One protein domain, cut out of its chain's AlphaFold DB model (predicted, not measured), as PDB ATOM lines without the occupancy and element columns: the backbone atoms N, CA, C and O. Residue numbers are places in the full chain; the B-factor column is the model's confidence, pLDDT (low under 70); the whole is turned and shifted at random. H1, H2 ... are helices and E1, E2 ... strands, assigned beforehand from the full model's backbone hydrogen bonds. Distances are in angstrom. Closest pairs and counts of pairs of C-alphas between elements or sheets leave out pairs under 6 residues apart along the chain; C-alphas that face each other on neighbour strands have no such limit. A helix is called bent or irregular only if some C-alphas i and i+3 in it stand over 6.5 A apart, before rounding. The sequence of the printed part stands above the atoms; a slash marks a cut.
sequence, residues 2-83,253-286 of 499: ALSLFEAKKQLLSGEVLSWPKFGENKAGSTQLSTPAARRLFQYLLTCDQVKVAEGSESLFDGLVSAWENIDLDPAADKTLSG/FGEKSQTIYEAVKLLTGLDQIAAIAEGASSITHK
ATOM      1  N   ALA A   2     156.911 205.289 120.479       59.91
ATOM      2  CA  ALA A   2     157.228 206.626 120.969       59.91
ATOM      3  C   ALA A   2     156.169 207.577 120.401       59.91
ATOM      4  O   ALA A   2     156.012 207.649 119.187       59.91
ATOM      5  N   LEU A   3     155.398 208.206 121.279       69.25
ATOM      6  CA  LEU A   3     154.332 209.132 120.915       69.25
ATOM      7  C   LEU A   3     154.933 210.541 120.841       69.25
ATOM      8  O   LEU A   3     155.652 210.940 121.759       69.25
ATOM      9  N   SER A   4     154.709 211.260 119.742       73.94
ATOM     10  CA  SER A   4     155.237 212.624 119.557       73.94
ATOM     11  C   SER A   4     154.511 213.653 120.422       73.94
ATOM     12  O   SER A   4     153.391 213.413 120.877       73.94
ATOM     13  N   LEU A   5     155.102 214.838 120.619       80.12
ATOM     14  CA  LEU A   5     154.416 215.921 121.325       80.12
ATOM     15  C   LEU A   5     153.123 216.317 120.601       80.12
ATOM     16  O   LEU A   5     152.107 216.581 121.248       80.12
ATOM     17  N   PHE A   6     153.157 216.359 119.267       78.19
ATOM     18  CA  PHE A   6     151.978 216.663 118.460       78.19
ATOM     19  C   PHE A   6     150.847 215.653 118.692       78.19
ATOM     20  O   PHE A   6     149.716 216.051 118.978       78.19
ATOM     21  N   GLU A   7     151.146 214.354 118.635       78.81
ATOM     22  CA  GLU A   7     150.158 213.304 118.911       78.81
ATOM     23  C   GLU A   7     149.642 213.369 120.344       78.81
ATOM     24  O   GLU A   7     148.443 213.213 120.553       78.81
ATOM     25  N   ALA A   8     150.509 213.655 121.321       84.19
ATOM     26  CA  ALA A   8     150.104 213.763 122.720       84.19
ATOM     27  C   ALA A   8     149.099 214.903 122.905       84.19
ATOM     28  O   ALA A   8     148.052 214.717 123.522       84.19
ATOM     29  N   LYS A   9     149.380 216.075 122.319       87.69
ATOM     30  CA  LYS A   9     148.456 217.216 122.331       87.69
ATOM     31  C   LYS A   9     147.144 216.870 121.638       87.69
ATOM     32  O   LYS A   9     146.089 217.146 122.197       87.69
ATOM     33  N   LYS A  10     147.210 216.244 120.458       85.25
ATOM     34  CA  LYS A  10     146.026 215.860 119.684       85.25
ATOM     35  C   LYS A  10     145.148 214.867 120.446       85.25
ATOM     36  O   LYS A  10     143.954 215.106 120.540       85.25
ATOM     37  N   GLN A  11     145.726 213.815 121.028       87.38
ATOM     38  CA  GLN A  11     144.990 212.826 121.822       87.38
ATOM     39  C   GLN A  11     144.325 213.455 123.049       87.38
ATOM     40  O   GLN A  11     143.156 213.204 123.326       87.38
ATOM     41  N   LEU A  12     145.040 214.324 123.770       88.94
ATOM     42  CA  LEU A  12     144.471 215.020 124.925       88.94
ATOM     43  C   LEU A  12     143.343 215.979 124.511       88.94
ATOM     44  O   LEU A  12     142.307 216.017 125.171       88.94
ATOM     45  N   LEU A  13     143.506 216.713 123.405       89.75
ATOM     46  CA  LEU A  13     142.485 217.619 122.867       89.75
ATOM     47  C   LEU A  13     141.306 216.890 122.209       89.75
ATOM     48  O   LEU A  13     140.224 217.458 122.159       89.75
ATOM     49  N   SER A  14     141.461 215.645 121.752       87.81
ATOM     50  CA  SER A  14     140.344 214.819 121.273       87.81
ATOM     51  C   SER A  14     139.624 214.073 122.402       87.81
ATOM     52  O   SER A  14     138.559 213.497 122.186       87.81
ATOM     53  N   GLY A  15     140.178 214.099 123.620       86.69
ATOM     54  CA  GLY A  15     139.659 213.359 124.771       86.69
ATOM     55  C   GLY A  15     139.995 211.866 124.749       86.69
ATOM     56  O   GLY A  15     139.408 211.099 125.515       86.69
ATOM     57  N   GLU A  16     140.930 211.442 123.898       88.62
ATOM     58  CA  GLU A  16     141.475 210.086 123.879       88.62
ATOM     59  C   GLU A  16     142.395 209.827 125.083       88.62
ATOM     60  O   GLU A  16     142.889 210.742 125.750       88.62
ATOM     61  N   VAL A  17     142.611 208.546 125.394       88.56
ATOM     62  CA  VAL A  17     143.482 208.133 126.500       88.56
ATOM     63  C   VAL A  17     144.937 208.179 126.043       88.56
ATOM     64  O   VAL A  17     145.354 207.396 125.191       88.56
ATOM     65  N   LEU A  18     145.730 209.032 126.685       88.62
ATOM     66  CA  LEU A  18     147.181 209.029 126.558       88.62
ATOM     67  C   LEU A  18     147.761 208.046 127.582       88.62
ATOM     68  O   LEU A  18     147.559 208.218 128.783       88.62
ATOM     69  N   SER A  19     148.485 207.019 127.132       87.38
ATOM     70  CA  SER A  19     149.102 206.014 128.011       87.38
ATOM     71  C   SER A  19     150.591 205.840 127.726       87.38
ATOM     72  O   SER A  19     151.034 205.960 126.585       87.38
ATOM     73  N   TRP A  20     151.374 205.565 128.772       85.62
ATOM     74  CA  TRP A  20     152.811 205.324 128.655       85.62
ATOM     75  C   TRP A  20     153.246 204.097 129.464       85.62
ATOM     76  O   TRP A  20     152.769 203.869 130.585       85.62
ATOM     77  N   PRO A  21     154.167 203.285 128.913       83.75
ATOM     78  CA  PRO A  21     154.695 202.122 129.606       83.75
ATOM     79  C   PRO A  21     155.633 202.534 130.745       83.75
ATOM     80  O   PRO A  21     156.133 203.657 130.808       83.75
ATOM     81  N   LYS A  22     155.912 201.585 131.643       83.50
ATOM     82  CA  LYS A  22     156.935 201.750 132.680       83.50
ATOM     83  C   LYS A  22     158.298 201.960 132.011       83.50
ATOM     84  O   LYS A  22     158.661 201.184 131.129       83.50
ATOM     85  N   PHE A  23     159.061 202.952 132.464       75.56
ATOM     86  CA  PHE A  23     160.412 203.214 131.964       75.56
ATOM     87  C   PHE A  23     161.383 203.436 133.128       75.56
ATOM     88  O   PHE A  23     161.302 204.439 133.835       75.56
ATOM     89  N   GLY A  24     162.295 202.481 133.342       78.44
ATOM     90  CA  GLY A  24     163.207 202.492 134.490       78.44
ATOM     91  C   GLY A  24     162.450 202.497 135.823       78.44
ATOM     92  O   GLY A  24     161.613 201.625 136.081       78.44
ATOM     93  N   GLU A  25     162.730 203.500 136.656       75.56
ATOM     94  CA  GLU A  25     162.059 203.733 137.944       75.56
ATOM     95  C   GLU A  25     160.704 204.453 137.805       75.56
ATOM     96  O   GLU A  25     159.890 204.432 138.731       75.56
ATOM     97  N   ASN A  26     160.412 205.038 136.637       74.62
ATOM     98  CA  ASN A  26     159.167 205.761 136.398       74.62
ATOM     99  C   ASN A  26     158.004 204.793 136.169       74.62
ATOM    100  O   ASN A  26     158.073 203.883 135.336       74.62
ATOM    101  N   LYS A  27     156.909 205.001 136.907       81.25
ATOM    102  CA  LYS A  27     155.708 204.162 136.834       81.25
ATOM    103  C   LYS A  27     154.999 204.332 135.487       81.25
ATOM    104  O   LYS A  27     154.935 205.434 134.943       81.25
ATOM    105  N   ALA A  28     154.435 203.231 134.989       86.00
ATOM    106  CA  ALA A  28     153.456 203.286 133.909       86.00
ATOM    107  C   ALA A  28     152.253 204.129 134.351       86.00
ATOM    108  O   ALA A  28     151.922 204.164 135.541       86.00
ATOM    109  N   GLY A  29     151.595 204.779 133.400       85.19
ATOM    110  CA  GLY A  29     150.437 205.612 133.689       85.19
ATOM    111  C   GLY A  29     149.581 205.867 132.462       85.19
ATOM    112  O   GLY A  29     149.961 205.567 131.328       85.19
ATOM    113  N   SER A  30     148.397 206.406 132.717       88.44
ATOM    114  CA  SER A  30     147.495 206.908 131.695       88.44
ATOM    115  C   SER A  30     146.802 208.172 132.187       88.44
ATOM    116  O   SER A  30     146.644 208.385 133.391       88.44
ATOM    117  N   THR A  31     146.413 209.031 131.253       88.25
ATOM    118  CA  THR A  31     145.652 210.249 131.520       88.25
ATOM    119  C   THR A  31     144.673 210.513 130.377       88.25
ATOM    120  O   THR A  31     144.917 210.112 129.239       88.25
ATOM    121  N   GLN A  32     143.548 211.156 130.678       90.94
ATOM    122  CA  GLN A  32     142.493 211.451 129.711       90.94
ATOM    123  C   GLN A  32     141.785 212.754 130.090       90.94
ATOM    124  O   GLN A  32     141.413 212.946 131.248       90.94
ATOM    125  N   LEU A  33     141.542 213.626 129.106       90.31
ATOM    126  CA  LEU A  33     140.713 214.825 129.271       90.31
ATOM    127  C   LEU A  33     139.284 214.535 128.794       90.31
ATOM    128  O   LEU A  33     138.881 214.900 127.689       90.31
ATOM    129  N   SER A  34     138.516 213.825 129.623       86.69
ATOM    130  CA  SER A  34     137.182 213.327 129.259       86.69
ATOM    131  C   SER A  34     136.131 214.431 129.096       86.69
ATOM    132  O   SER A  34     135.219 214.292 128.280       86.69
ATOM    133  N   THR A  35     136.263 215.552 129.810       88.06
ATOM    134  CA  THR A  35     135.290 216.654 129.770       88.06
ATOM    135  C   THR A  35     135.678 217.744 128.756       88.06
ATOM    136  O   THR A  35     136.863 218.079 128.655       88.06
ATOM    137  N   PRO A  36     134.705 218.364 128.050       88.38
ATOM    138  CA  PRO A  36     134.963 219.516 127.172       88.38
ATOM    139  C   PRO A  36     135.673 220.661 127.903       88.38
ATOM    140  O   PRO A  36     136.637 221.232 127.404       88.38
ATOM    141  N   ALA A  37     135.263 220.918 129.148       86.00
ATOM    142  CA  ALA A  37     135.884 221.902 130.027       86.00
ATOM    143  C   ALA A  37     137.389 221.650 130.237       86.00
ATOM    144  O   ALA A  37     138.189 222.573 130.102       86.00
ATOM    145  N   ALA A  38     137.799 220.407 130.525       86.50
ATOM    146  CA  ALA A  38     139.212 220.079 130.712       86.50
ATOM    147  C   ALA A  38     140.024 220.274 129.421       86.50
ATOM    148  O   ALA A  38     141.156 220.755 129.474       86.50
ATOM    149  N   ARG A  39     139.435 219.954 128.262       90.75
ATOM    150  CA  ARG A  39     140.067 220.163 126.954       90.75
ATOM    151  C   ARG A  39     140.254 221.644 126.631       90.75
ATOM    152  O   ARG A  39     141.340 222.019 126.197       90.75
ATOM    153  N   ARG A  40     139.254 222.490 126.903       89.56
ATOM    154  CA  ARG A  40     139.358 223.952 126.738       89.56
ATOM    155  C   ARG A  40     140.449 224.560 127.608       89.56
ATOM    156  O   ARG A  40     141.275 225.329 127.122       89.56
ATOM    157  N   LEU A  41     140.491 224.171 128.883       89.50
ATOM    158  CA  LEU A  41     141.530 224.619 129.810       89.50
ATOM    159  C   LEU A  41     142.921 224.191 129.334       89.50
ATOM    160  O   LEU A  41     143.851 224.994 129.331       89.50
ATOM    161  N   PHE A  42     143.063 222.943 128.881       90.69
ATOM    162  CA  PHE A  42     144.321 222.455 128.325       90.69
ATOM    163  C   PHE A  42     144.731 223.224 127.061       90.69
ATOM    164  O   PHE A  42     145.883 223.642 126.954       90.69
ATOM    165  N   GLN A  43     143.794 223.482 126.143       89.88
ATOM    166  CA  GLN A  43     144.040 224.282 124.942       89.88
ATOM    167  C   GLN A  43     144.519 225.699 125.289       89.88
ATOM    168  O   GLN A  43     145.495 226.164 124.705       89.88
ATOM    169  N   TYR A  44     143.896 226.353 126.272       89.25
ATOM    170  CA  TYR A  44     144.319 227.672 126.749       89.25
ATOM    171  C   TYR A  44     145.716 227.646 127.390       89.25
ATOM    172  O   TYR A  44     146.557 228.498 127.115       89.25
ATOM    173  N   LEU A  45     146.025 226.641 128.211       89.19
ATOM    174  CA  LEU A  45     147.349 226.533 128.834       89.19
ATOM    175  C   LEU A  45     148.463 226.277 127.807       89.19
ATOM    176  O   LEU A  45     149.576 226.782 127.964       89.19
ATOM    177  N   LEU A  46     148.167 225.557 126.720       87.38
ATOM    178  CA  LEU A  46     149.089 225.395 125.591       87.38
ATOM    179  C   LEU A  46     149.387 226.720 124.873       87.38
ATOM    180  O   LEU A  46     150.439 226.852 124.243       87.38
ATOM    181  N   THR A  47     148.494 227.703 124.978       83.62
ATOM    182  CA  THR A  47     148.679 229.060 124.461       83.62
ATOM    183  C   THR A  47     149.078 230.036 125.561       83.62
ATOM    184  O   THR A  47     148.903 231.235 125.402       83.62
ATOM    185  N   CYS A  48     149.675 229.604 126.670       84.12
ATOM    186  CA  CYS A  48     150.193 230.501 127.708       84.12
ATOM    187  C   CYS A  48     151.726 230.484 127.772       84.12
ATOM    188  O   CYS A  48     152.383 229.637 127.168       84.12
ATOM    189  N   ASP A  49     152.301 231.475 128.454       83.19
ATOM    190  CA  ASP A  49     153.732 231.490 128.760       83.19
ATOM    191  C   ASP A  49     154.076 230.323 129.698       83.19
ATOM    192  O   ASP A  49     153.435 230.152 130.736       83.19
ATOM    193  N   GLN A  50     155.071 229.512 129.334       83.62
ATOM    194  CA  GLN A  50     155.364 228.265 130.043       83.62
ATOM    195  C   GLN A  50     155.809 228.488 131.493       83.62
ATOM    196  O   GLN A  50     155.445 227.697 132.362       83.62
ATOM    197  N   VAL A  51     156.552 229.565 131.768       84.44
ATOM    198  CA  VAL A  51     157.031 229.879 133.121       84.44
ATOM    199  C   VAL A  51     155.844 230.242 134.004       84.44
ATOM    200  O   VAL A  51     155.659 229.662 135.074       84.44
ATOM    201  N   LYS A  52     154.963 231.124 133.515       85.06
ATOM    202  CA  LYS A  52     153.733 231.491 134.236       85.06
ATOM    203  C   LYS A  52     152.824 230.292 134.487       85.06
ATOM    204  O   LYS A  52     152.187 230.222 135.539       85.06
ATOM    205  N   VAL A  53     152.753 229.368 133.526       86.00
ATOM    206  CA  VAL A  53     151.975 228.130 133.645       86.00
ATOM    207  C   VAL A  53     152.559 227.229 134.730       86.00
ATOM    208  O   VAL A  53     151.814 226.837 135.623       86.00
ATOM    209  N   ALA A  54     153.869 226.960 134.714       85.38
ATOM    210  CA  ALA A  54     154.534 226.120 135.716       85.38
ATOM    211  C   ALA A  54     154.386 226.666 137.146       85.38
ATOM    212  O   ALA A  54     154.174 225.910 138.099       85.38
ATOM    213  N   GLU A  55     154.439 227.990 137.301       83.00
ATOM    214  CA  GLU A  55     154.245 228.656 138.591       83.00
ATOM    215  C   GLU A  55     152.785 228.686 139.065       83.00
ATOM    216  O   GLU A  55     152.537 228.930 140.249       83.00
ATOM    217  N   GLY A  56     151.817 228.464 138.168       79.94
ATOM    218  CA  GLY A  56     150.398 228.660 138.460       79.94
ATOM    219  C   GLY A  56     150.061 230.126 138.756       79.94
ATOM    220  O   GLY A  56     149.386 230.414 139.744       79.94
ATOM    221  N   SER A  57     150.581 231.056 137.945       81.88
ATOM    222  CA  SER A  57     150.406 232.503 138.138       81.88
ATOM    223  C   SER A  57     148.932 232.927 138.177       81.88
ATOM    224  O   SER A  57     148.132 232.512 137.339       81.88
ATOM    225  N   GLU A  58     148.591 233.845 139.089       79.44
ATOM    226  CA  GLU A  58     147.238 234.414 139.212       79.44
ATOM    227  C   GLU A  58     146.801 235.164 137.948       79.44
ATOM    228  O   GLU A  58     145.625 235.166 137.605       79.44
ATOM    229  N   SER A  59     147.756 235.699 137.181       83.69
ATOM    230  CA  SER A  59     147.484 236.378 135.908       83.69
ATOM    231  C   SER A  59     146.829 235.487 134.845       83.69
ATOM    232  O   SER A  59     146.411 235.994 133.811       83.69
ATOM    233  N   LEU A  60     146.829 234.163 135.031       83.81
ATOM    234  CA  LEU A  60     146.212 233.212 134.103       83.81
ATOM    235  C   LEU A  60     144.731 232.958 134.417       83.81
ATOM    236  O   LEU A  60     144.038 232.375 133.590       83.81
ATOM    237  N   PHE A  61     144.241 233.353 135.599       82.38
ATOM    238  CA  PHE A  61     142.922 232.940 136.086       82.38
ATOM    239  C   PHE A  61     141.784 233.522 135.260       82.38
ATOM    240  O   PHE A  61     140.874 232.775 134.921       82.38
ATOM    241  N   ASP A  62     141.865 234.794 134.872       82.88
ATOM    242  CA  ASP A  62     140.828 235.420 134.046       82.88
ATOM    243  C   ASP A  62     140.655 234.661 132.723       82.88
ATOM    244  O   ASP A  62     139.543 234.288 132.355       82.88
ATOM    245  N   GLY A  63     141.762 234.314 132.058       84.12
ATOM    246  CA  GLY A  63     141.714 233.535 130.821       84.12
ATOM    247  C   GLY A  63     141.317 232.069 131.023       84.12
ATOM    248  O   GLY A  63     140.633 231.510 130.168       84.12
ATOM    249  N   LEU A  64     141.665 231.450 132.157       84.69
ATOM    250  CA  LEU A  64     141.177 230.113 132.517       84.69
ATOM    251  C   LEU A  64     139.660 230.108 132.736       84.69
ATOM    252  O   LEU A  64     138.993 229.181 132.283       84.69
ATOM    253  N   VAL A  65     139.116 231.136 133.394       85.88
ATOM    254  CA  VAL A  65     137.670 231.308 133.593       85.88
ATOM    255  C   VAL A  65     136.985 231.519 132.248       85.88
ATOM    256  O   VAL A  65     136.077 230.761 131.921       85.88
ATOM    257  N   SER A  66     137.484 232.435 131.411       86.81
ATOM    258  CA  SER A  66     136.930 232.652 130.067       86.81
ATOM    259  C   SER A  66     136.963 231.385 129.204       86.81
ATOM    260  O   SER A  66     135.992 231.073 128.516       86.81
ATOM    261  N   ALA A  67     138.054 230.612 129.250       88.19
ATOM    262  CA  ALA A  67     138.150 229.342 128.535       88.19
ATOM    263  C   ALA A  67     137.191 228.284 129.105       88.19
ATOM    264  O   ALA A  67     136.632 227.481 128.362       88.19
ATOM    265  N   TRP A  68     136.980 228.260 130.419       86.50
ATOM    266  CA  TRP A  68     136.054 227.328 131.055       86.50
ATOM    267  C   TRP A  68     134.590 227.628 130.700       86.50
ATOM    268  O   TRP A  68     133.861 226.699 130.338       86.50
ATOM    269  N   GLU A  69     134.207 228.908 130.732       89.00
ATOM    270  CA  GLU A  69     132.855 229.424 130.469       89.00
ATOM    271  C   GLU A  69     132.450 229.393 128.990       89.00
ATOM    272  O   GLU A  69     131.261 229.460 128.683       89.00
ATOM    273  N   ASN A  70     133.401 229.243 128.065       87.56
ATOM    274  CA  ASN A  70     133.111 229.111 126.637       87.56
ATOM    275  C   ASN A  70     132.503 227.729 126.314       87.56
ATOM    276  O   ASN A  70     133.183 226.819 125.843       87.56
ATOM    277  N   ILE A  71     131.219 227.547 126.631       86.75
ATOM    278  CA  ILE A  71     130.498 226.271 126.493       86.75
ATOM    279  C   ILE A  71     130.378 225.843 125.022       86.75
ATOM    280  O   ILE A  71     130.389 224.642 124.751       86.75
ATOM    281  N   ASP A  72     130.342 226.802 124.096       83.44
ATOM    282  CA  ASP A  72     130.155 226.571 122.659       83.44
ATOM    283  C   ASP A  72     131.388 225.967 121.969       83.44
ATOM    284  O   ASP A  72     131.289 225.438 120.860       83.44
ATOM    285  N   LEU A  73     132.553 226.009 122.622       83.19
ATOM    286  CA  LEU A  73     133.797 225.464 122.093       83.19
ATOM    287  C   LEU A  73     134.111 224.095 122.722       83.19
ATOM    288  O   LEU A  73     134.298 223.960 123.933       83.19
ATOM    289  N   ASP A  74     134.227 223.052 121.901       85.75
ATOM    290  CA  ASP A  74     134.828 221.778 122.307       85.75
ATOM    291  C   ASP A  74     135.983 221.444 121.360       85.75
ATOM    292  O   ASP A  74     135.734 221.171 120.184       85.75
ATOM    293  N   PRO A  75     137.238 221.398 121.844       84.75
ATOM    294  CA  PRO A  75     138.381 221.028 121.010       84.75
ATOM    295  C   PRO A  75     138.256 219.637 120.371       84.75
ATOM    296  O   PRO A  75     138.888 219.374 119.353       84.75
ATOM    297  N   ALA A  76     137.427 218.747 120.930       83.75
ATOM    298  CA  ALA A  76     137.163 217.435 120.343       83.75
ATOM    299  C   ALA A  76     136.153 217.472 119.175       83.75
ATOM    300  O   ALA A  76     136.061 216.501 118.420       83.75
ATOM    301  N   ALA A  77     135.387 218.561 119.024       75.50
ATOM    302  CA  ALA A  77     134.445 218.752 117.921       75.50
ATOM    303  C   ALA A  77     135.144 219.160 116.614       75.50
ATOM    304  O   ALA A  77     134.608 218.878 115.540       75.50
ATOM    305  N   ASP A  78     136.370 219.694 116.696       62.44
ATOM    306  CA  ASP A  78     137.309 219.825 115.575       62.44
ATOM    307  C   ASP A  78     137.834 218.439 115.162       62.44
ATOM    308  O   ASP A  78     139.021 218.104 115.220       62.44
ATOM    309  N   LYS A  79     136.922 217.576 114.711       49.78
ATOM    310  CA  LYS A  79     137.285 216.401 113.932       49.78
ATOM    311  C   LYS A  79     137.773 216.902 112.583       49.78
ATOM    312  O   LYS A  79     136.997 217.004 111.639       49.78
ATOM    313  N   THR A  80     139.070 217.185 112.476       46.00
ATOM    314  CA  THR A  80     139.744 217.225 111.173       46.00
ATOM    315  C   THR A  80     139.337 215.972 110.400       46.00
ATOM    316  O   THR A  80     139.691 214.858 110.789       46.00
ATOM    317  N   LEU A  81     138.540 216.173 109.350       36.31
ATOM    318  CA  LEU A  81     138.135 215.168 108.379       36.31
ATOM    319  C   LEU A  81     139.403 214.607 107.733       36.31
ATOM    320  O   LEU A  81     139.939 215.175 106.787       36.31
ATOM    321  N   SER A  82     139.906 213.494 108.254       38.62
ATOM    322  CA  SER A  82     140.912 212.696 107.565       38.62
ATOM    323  C   SER A  82     140.213 211.936 106.440       38.62
ATOM    324  O   SER A  82     139.791 210.792 106.615       38.62
ATOM    325  N   GLY A  83     140.039 212.600 105.295       38.53
ATOM    326  CA  GLY A  83     139.820 211.905 104.030       38.53
ATOM    327  C   GLY A  83     141.001 210.969 103.730       38.53
ATOM    328  O   GLY A  83     142.060 211.109 104.348       38.53
ATOM    329  N   PHE A 253     175.741 221.151 126.995       68.94
ATOM    330  CA  PHE A 253     176.225 219.958 127.701       68.94
ATOM    331  C   PHE A 253     177.534 220.285 128.453       68.94
ATOM    332  O   PHE A 253     178.406 220.949 127.895       68.94
ATOM    333  N   GLY A 254     177.684 219.856 129.713       59.84
ATOM    334  CA  GLY A 254     178.834 220.141 130.585       59.84
ATOM    335  C   GLY A 254     178.578 219.893 132.086       59.84
ATOM    336  O   GLY A 254     177.459 219.646 132.515       59.84
ATOM    337  N   GLU A 255     179.614 219.992 132.927       51.81
ATOM    338  CA  GLU A 255     179.539 219.672 134.374       51.81
ATOM    339  C   GLU A 255     178.612 220.593 135.197       51.81
ATOM    340  O   GLU A 255     178.204 220.242 136.302       51.81
ATOM    341  N   LYS A 256     178.257 221.767 134.654       57.19
ATOM    342  CA  LYS A 256     177.247 222.697 135.200       57.19
ATOM    343  C   LYS A 256     175.986 222.787 134.330       57.19
ATOM    344  O   LYS A 256     175.192 223.709 134.509       57.19
ATOM    345  N   SER A 257     175.844 221.920 133.329       60.09
ATOM    346  CA  SER A 257     174.753 221.995 132.362       60.09
ATOM    347  C   SER A 257     173.532 221.193 132.793       60.09
ATOM    348  O   SER A 257     173.563 220.426 133.752       60.09
ATOM    349  N   GLN A 258     172.468 221.346 132.007       65.25
ATOM    350  CA  GLN A 258     171.255 220.546 132.096       65.25
ATOM    351  C   GLN A 258     171.578 219.050 132.051       65.25
ATOM    352  O   GLN A 258     172.486 218.609 131.337       65.25
ATOM    353  N   THR A 259     170.814 218.268 132.808       75.62
ATOM    354  CA  THR A 259     170.884 216.806 132.756       75.62
ATOM    355  C   THR A 259     170.465 216.305 131.369       75.62
ATOM    356  O   THR A 259     169.694 216.957 130.665       75.62
ATOM    357  N   ILE A 260     170.908 215.106 130.973       76.12
ATOM    358  CA  ILE A 260     170.476 214.479 129.705       76.12
ATOM    359  C   ILE A 260     168.941 214.398 129.629       76.12
ATOM    360  O   ILE A 260     168.355 214.579 128.566       76.12
ATOM    361  N   TYR A 261     168.283 214.173 130.766       74.19
ATOM    362  CA  TYR A 261     166.828 214.157 130.854       74.19
ATOM    363  C   TYR A 261     166.205 215.518 130.505       74.19
ATOM    364  O   TYR A 261     165.290 215.581 129.685       74.19
ATOM    365  N   GLU A 262     166.717 216.609 131.075       75.75
ATOM    366  CA  GLU A 262     166.266 217.973 130.768       75.75
ATOM    367  C   GLU A 262     166.556 218.357 129.317       75.75
ATOM    368  O   GLU A 262     165.694 218.931 128.654       75.75
ATOM    369  N   ALA A 263     167.717 217.963 128.793       78.00
ATOM    370  CA  ALA A 263     168.074 218.159 127.394       78.00
ATOM    371  C   ALA A 263     167.084 217.454 126.451       78.00
ATOM    372  O   ALA A 263     166.589 218.065 125.508       78.00
ATOM    373  N   VAL A 264     166.730 216.192 126.721       80.31
ATOM    374  CA  VAL A 264     165.740 215.449 125.919       80.31
ATOM    375  C   VAL A 264     164.342 216.057 126.060       80.31
ATOM    376  O   VAL A 264     163.626 216.185 125.062       80.31
ATOM    377  N   LYS A 265     163.952 216.480 127.268       78.19
ATOM    378  CA  LYS A 265     162.674 217.160 127.543       78.19
ATOM    379  C   LYS A 265     162.550 218.463 126.741       78.19
ATOM    380  O   LYS A 265     161.519 218.682 126.108       78.19
ATOM    381  N   LEU A 266     163.605 219.277 126.713       79.31
ATOM    382  CA  LEU A 266     163.666 220.515 125.933       79.31
ATOM    383  C   LEU A 266     163.695 220.244 124.432       79.31
ATOM    384  O   LEU A 266     162.944 220.867 123.692       79.31
ATOM    385  N   LEU A 267     164.509 219.285 123.980       82.44
ATOM    386  CA  LEU A 267     164.625 218.930 122.566       82.44
ATOM    387  C   LEU A 267     163.266 218.517 121.991       82.44
ATOM    388  O   LEU A 267     162.815 219.066 120.986       82.44
ATOM    389  N   THR A 268     162.585 217.599 122.675       80.00
ATOM    390  CA  THR A 268     161.261 217.088 122.284       80.00
ATOM    391  C   THR A 268     160.139 218.104 122.503       80.00
ATOM    392  O   THR A 268     159.127 218.071 121.812       80.00
ATOM    393  N   GLY A 269     160.319 219.091 123.383       77.19
ATOM    394  CA  GLY A 269     159.274 220.069 123.706       77.19
ATOM    395  C   GLY A 269     158.205 219.520 124.651       77.19
ATOM    396  O   GLY A 269     157.111 220.076 124.765       77.19
ATOM    397  N   LEU A 270     158.503 218.396 125.311       82.00
ATOM    398  CA  LEU A 270     157.692 217.844 126.396       82.00
ATOM    399  C   LEU A 270     157.752 218.722 127.656       82.00
ATOM    400  O   LEU A 270     156.948 218.547 128.572       82.00
ATOM    401  N   ASP A 271     158.673 219.686 127.690       80.38
ATOM    402  CA  ASP A 271     158.738 220.757 128.679       80.38
ATOM    403  C   ASP A 271     157.413 221.499 128.848       80.38
ATOM    404  O   ASP A 271     157.003 221.721 129.984       80.38
ATOM    405  N   GLN A 272     156.686 221.764 127.762       83.62
ATOM    406  CA  GLN A 272     155.390 222.430 127.831       83.62
ATOM    407  C   GLN A 272     154.346 221.613 128.605       83.62
ATOM    408  O   GLN A 272     153.614 222.157 129.431       83.62
ATOM    409  N   ILE A 273     154.264 220.301 128.360       86.31
ATOM    410  CA  ILE A 273     153.311 219.426 129.067       86.31
ATOM    411  C   ILE A 273     153.733 219.268 130.529       86.31
ATOM    412  O   ILE A 273     152.889 219.283 131.425       86.31
ATOM    413  N   ALA A 274     155.037 219.166 130.786       84.56
ATOM    414  CA  ALA A 274     155.550 219.116 132.146       84.56
ATOM    415  C   ALA A 274     155.262 220.410 132.921       84.56
ATOM    416  O   ALA A 274     154.823 220.328 134.061       84.56
ATOM    417  N   ALA A 275     155.418 221.582 132.297       85.75
ATOM    418  CA  ALA A 275     155.064 222.868 132.891       85.75
ATOM    419  C   ALA A 275     153.573 222.924 133.254       85.75
ATOM    420  O   ALA A 275     153.218 223.368 134.341       85.75
ATOM    421  N   ILE A 276     152.687 222.404 132.398       88.06
ATOM    422  CA  ILE A 276     151.253 222.296 132.710       88.06
ATOM    423  C   ILE A 276     151.015 221.382 133.919       88.06
ATOM    424  O   ILE A 276     150.228 221.724 134.801       88.06
ATOM    425  N   ALA A 277     151.702 220.240 133.997       84.44
ATOM    426  CA  ALA A 277     151.586 219.324 135.130       84.44
ATOM    427  C   ALA A 277     152.113 219.944 136.442       84.44
ATOM    428  O   ALA A 277     151.466 219.837 137.488       84.44
ATOM    429  N   GLU A 278     153.253 220.632 136.386       83.19
ATOM    430  CA  GLU A 278     153.836 221.383 137.504       83.19
ATOM    431  C   GLU A 278     152.915 222.525 137.953       83.19
ATOM    432  O   GLU A 278     152.693 222.705 139.153       83.19
ATOM    433  N   GLY A 279     152.310 223.236 137.001       83.31
ATOM    434  CA  GLY A 279     151.316 224.278 137.233       83.31
ATOM    435  C   GLY A 279     150.068 223.749 137.925       83.31
ATOM    436  O   GLY A 279     149.664 224.266 138.966       83.31
ATOM    437  N   ALA A 280     149.494 222.657 137.415       82.75
ATOM    438  CA  ALA A 280     148.346 221.993 138.029       82.75
ATOM    439  C   ALA A 280     148.655 221.533 139.464       82.75
ATOM    440  O   ALA A 280     147.841 221.716 140.374       82.75
ATOM    441  N   SER A 281     149.856 220.996 139.704       79.19
ATOM    442  CA  SER A 281     150.323 220.671 141.054       79.19
ATOM    443  C   SER A 281     150.442 221.922 141.933       79.19
ATOM    444  O   SER A 281     149.961 221.936 143.065       79.19
ATOM    445  N   SER A 282     151.020 223.005 141.413       74.44
ATOM    446  CA  SER A 282     151.199 224.259 142.153       74.44
ATOM    447  C   SER A 282     149.869 224.922 142.524       74.44
ATOM    448  O   SER A 282     149.732 225.396 143.651       74.44
ATOM    449  N   ILE A 283     148.872 224.886 141.633       72.81
ATOM    450  CA  ILE A 283     147.520 225.416 141.874       72.81
ATOM    451  C   ILE A 283     146.774 224.573 142.920       72.81
ATOM    452  O   ILE A 283     146.081 225.112 143.783       72.81
ATOM    453  N   THR A 284     146.924 223.248 142.879       68.94
ATOM    454  CA  THR A 284     146.206 222.337 143.791       68.94
ATOM    455  C   THR A 284     146.821 222.267 145.193       68.94
ATOM    456  O   THR A 284     146.133 221.929 146.163       68.94
ATOM    457  N   HIS A 285     148.095 222.631 145.354       68.94
ATOM    458  CA  HIS A 285     148.794 222.516 146.629       68.94
ATOM    459  C   HIS A 285     148.535 223.720 147.560       68.94
ATOM    460  O   HIS A 285     149.309 224.679 147.613       68.94
ATOM    461  N   LYS A 286     147.470 223.639 148.377       53.59
ATOM    462  CA  LYS A 286     147.016 224.687 149.330       53.59
ATOM    463  C   LYS A 286     148.126 225.309 150.203       53.59
ATOM    464  O   LYS A 286     148.067 226.494 150.515       53.59
TER     465      LYS A 286
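What this domain is: This is residues 2 to 83 and 253 to 286 of the 499 residues of a protein of Phyllobacterium sp. 628 (UniProt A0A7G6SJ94). A small two-stranded hairpin, E1 and E2, lies beside the helix H1 at one side of a cluster of helices, and its tip, residues 22 to 27, sticks out. H1, H2 and H4 lie side by side in a row, each running opposite to the one before; H6, with the short H3 beside it, stands steeply to H2 near that helix's last residues, and H5 leads away from the first residues of H6 toward one far end. The printed part has 116 residues, with six named helices and two named strands in the order H1, E1, E2, H2, H3, H4, H5, H6; the sheet, E1 - E2, is antiparallel and the class is mostly helix. The whole is only just compact, close to loose, with a radius of gyration of the C-alphas of 15.7 A and spans of 51 by 40 by 25 A.

Where its parts are: E1 is residues 17 to 20, 10.0 A from first to last C-alpha, and begins at C-alpha 17, (143.482, 208.133, 126.500). E2 is residues 29 to 32, 10.6 A. Before E1 comes H1, residues 5 to 14, 14.1 A, beginning at C-alpha 5, (154.416, 215.921, 121.325). After E2 come H2, residues 36 to 46, 15.4 A; H3, residues 50 to 55, 8.6 A; and H4, residues 58 to 69, 17.6 A. H4 is irregular, but only just: C-alphas 59 and 62 are 7.0 A apart, and its line is a rough one. Beyond the cut are H5, residues 260 to 268, 12.1 A, and the longest helix, H6, residues 271 to 284, 19.7 A, ending at C-alpha 284, (146.206, 222.337, 143.791).

How they stand to each other: E1 and E2 form a hairpin of antiparallel neighbours, with 162 degrees between their directions; N 18 and O 31 are 2.9 A apart and N 31 and O 18 are 2.8 A apart, both within hydrogen-bond range. The closest C-alphas of H1 and E1 are those of Gln 11 and Leu 18, 6.5 A. H1 touches H2, closest at the C-alphas of Leu 13 and Arg 39, 5.4 A, at a shallow tilt of 27 degrees, opposite ways. H4 touches H2 with residues 63 to 68 alone, closest at the C-alphas of Ala 37 and Trp 68, 5.5 A; they run opposite ways at a steep tilt of 37 degrees, only just past shallow. H2 and H6 are close but not clearly touching, with the C-alphas of Leu 45 and Ile 276 closest at 6.9 A, at a steep tilt of 60 degrees. H3 touches H6, closest at the C-alphas of Ala 54 and Gly 279, 4.0 A, the same way at a shallow tilt of 25 degrees. H5 and H6 are close but not clearly touching, about perpendicular at 75 degrees, with the C-alphas of Lys 265 and Asp 271 closest at 5.5 A. H1 and H6 are near each other, while H4 and H6 are apart. The helix packing is only just mostly aligned. Every O i to N i+4 pair is within hydrogen-bond range in H1, H2, H3, H5 and H6, and 6 of 8 are in H4.

The domain as a whole: The two C-alphas farthest apart, those of Asp 72 and Glu 255, are 51.2 A apart. Residues 84 to 252 are not printed, and C-alphas 83 and 253 stand 44.2 A apart across this cut. Residues 70 to 83 hold no named element. Of the links printed whole, none is long. The mean pLDDT of the printed part is 79.8; residues 2 to 3, 78 to 83, 253 to 258 and 284 to 286 are under 70.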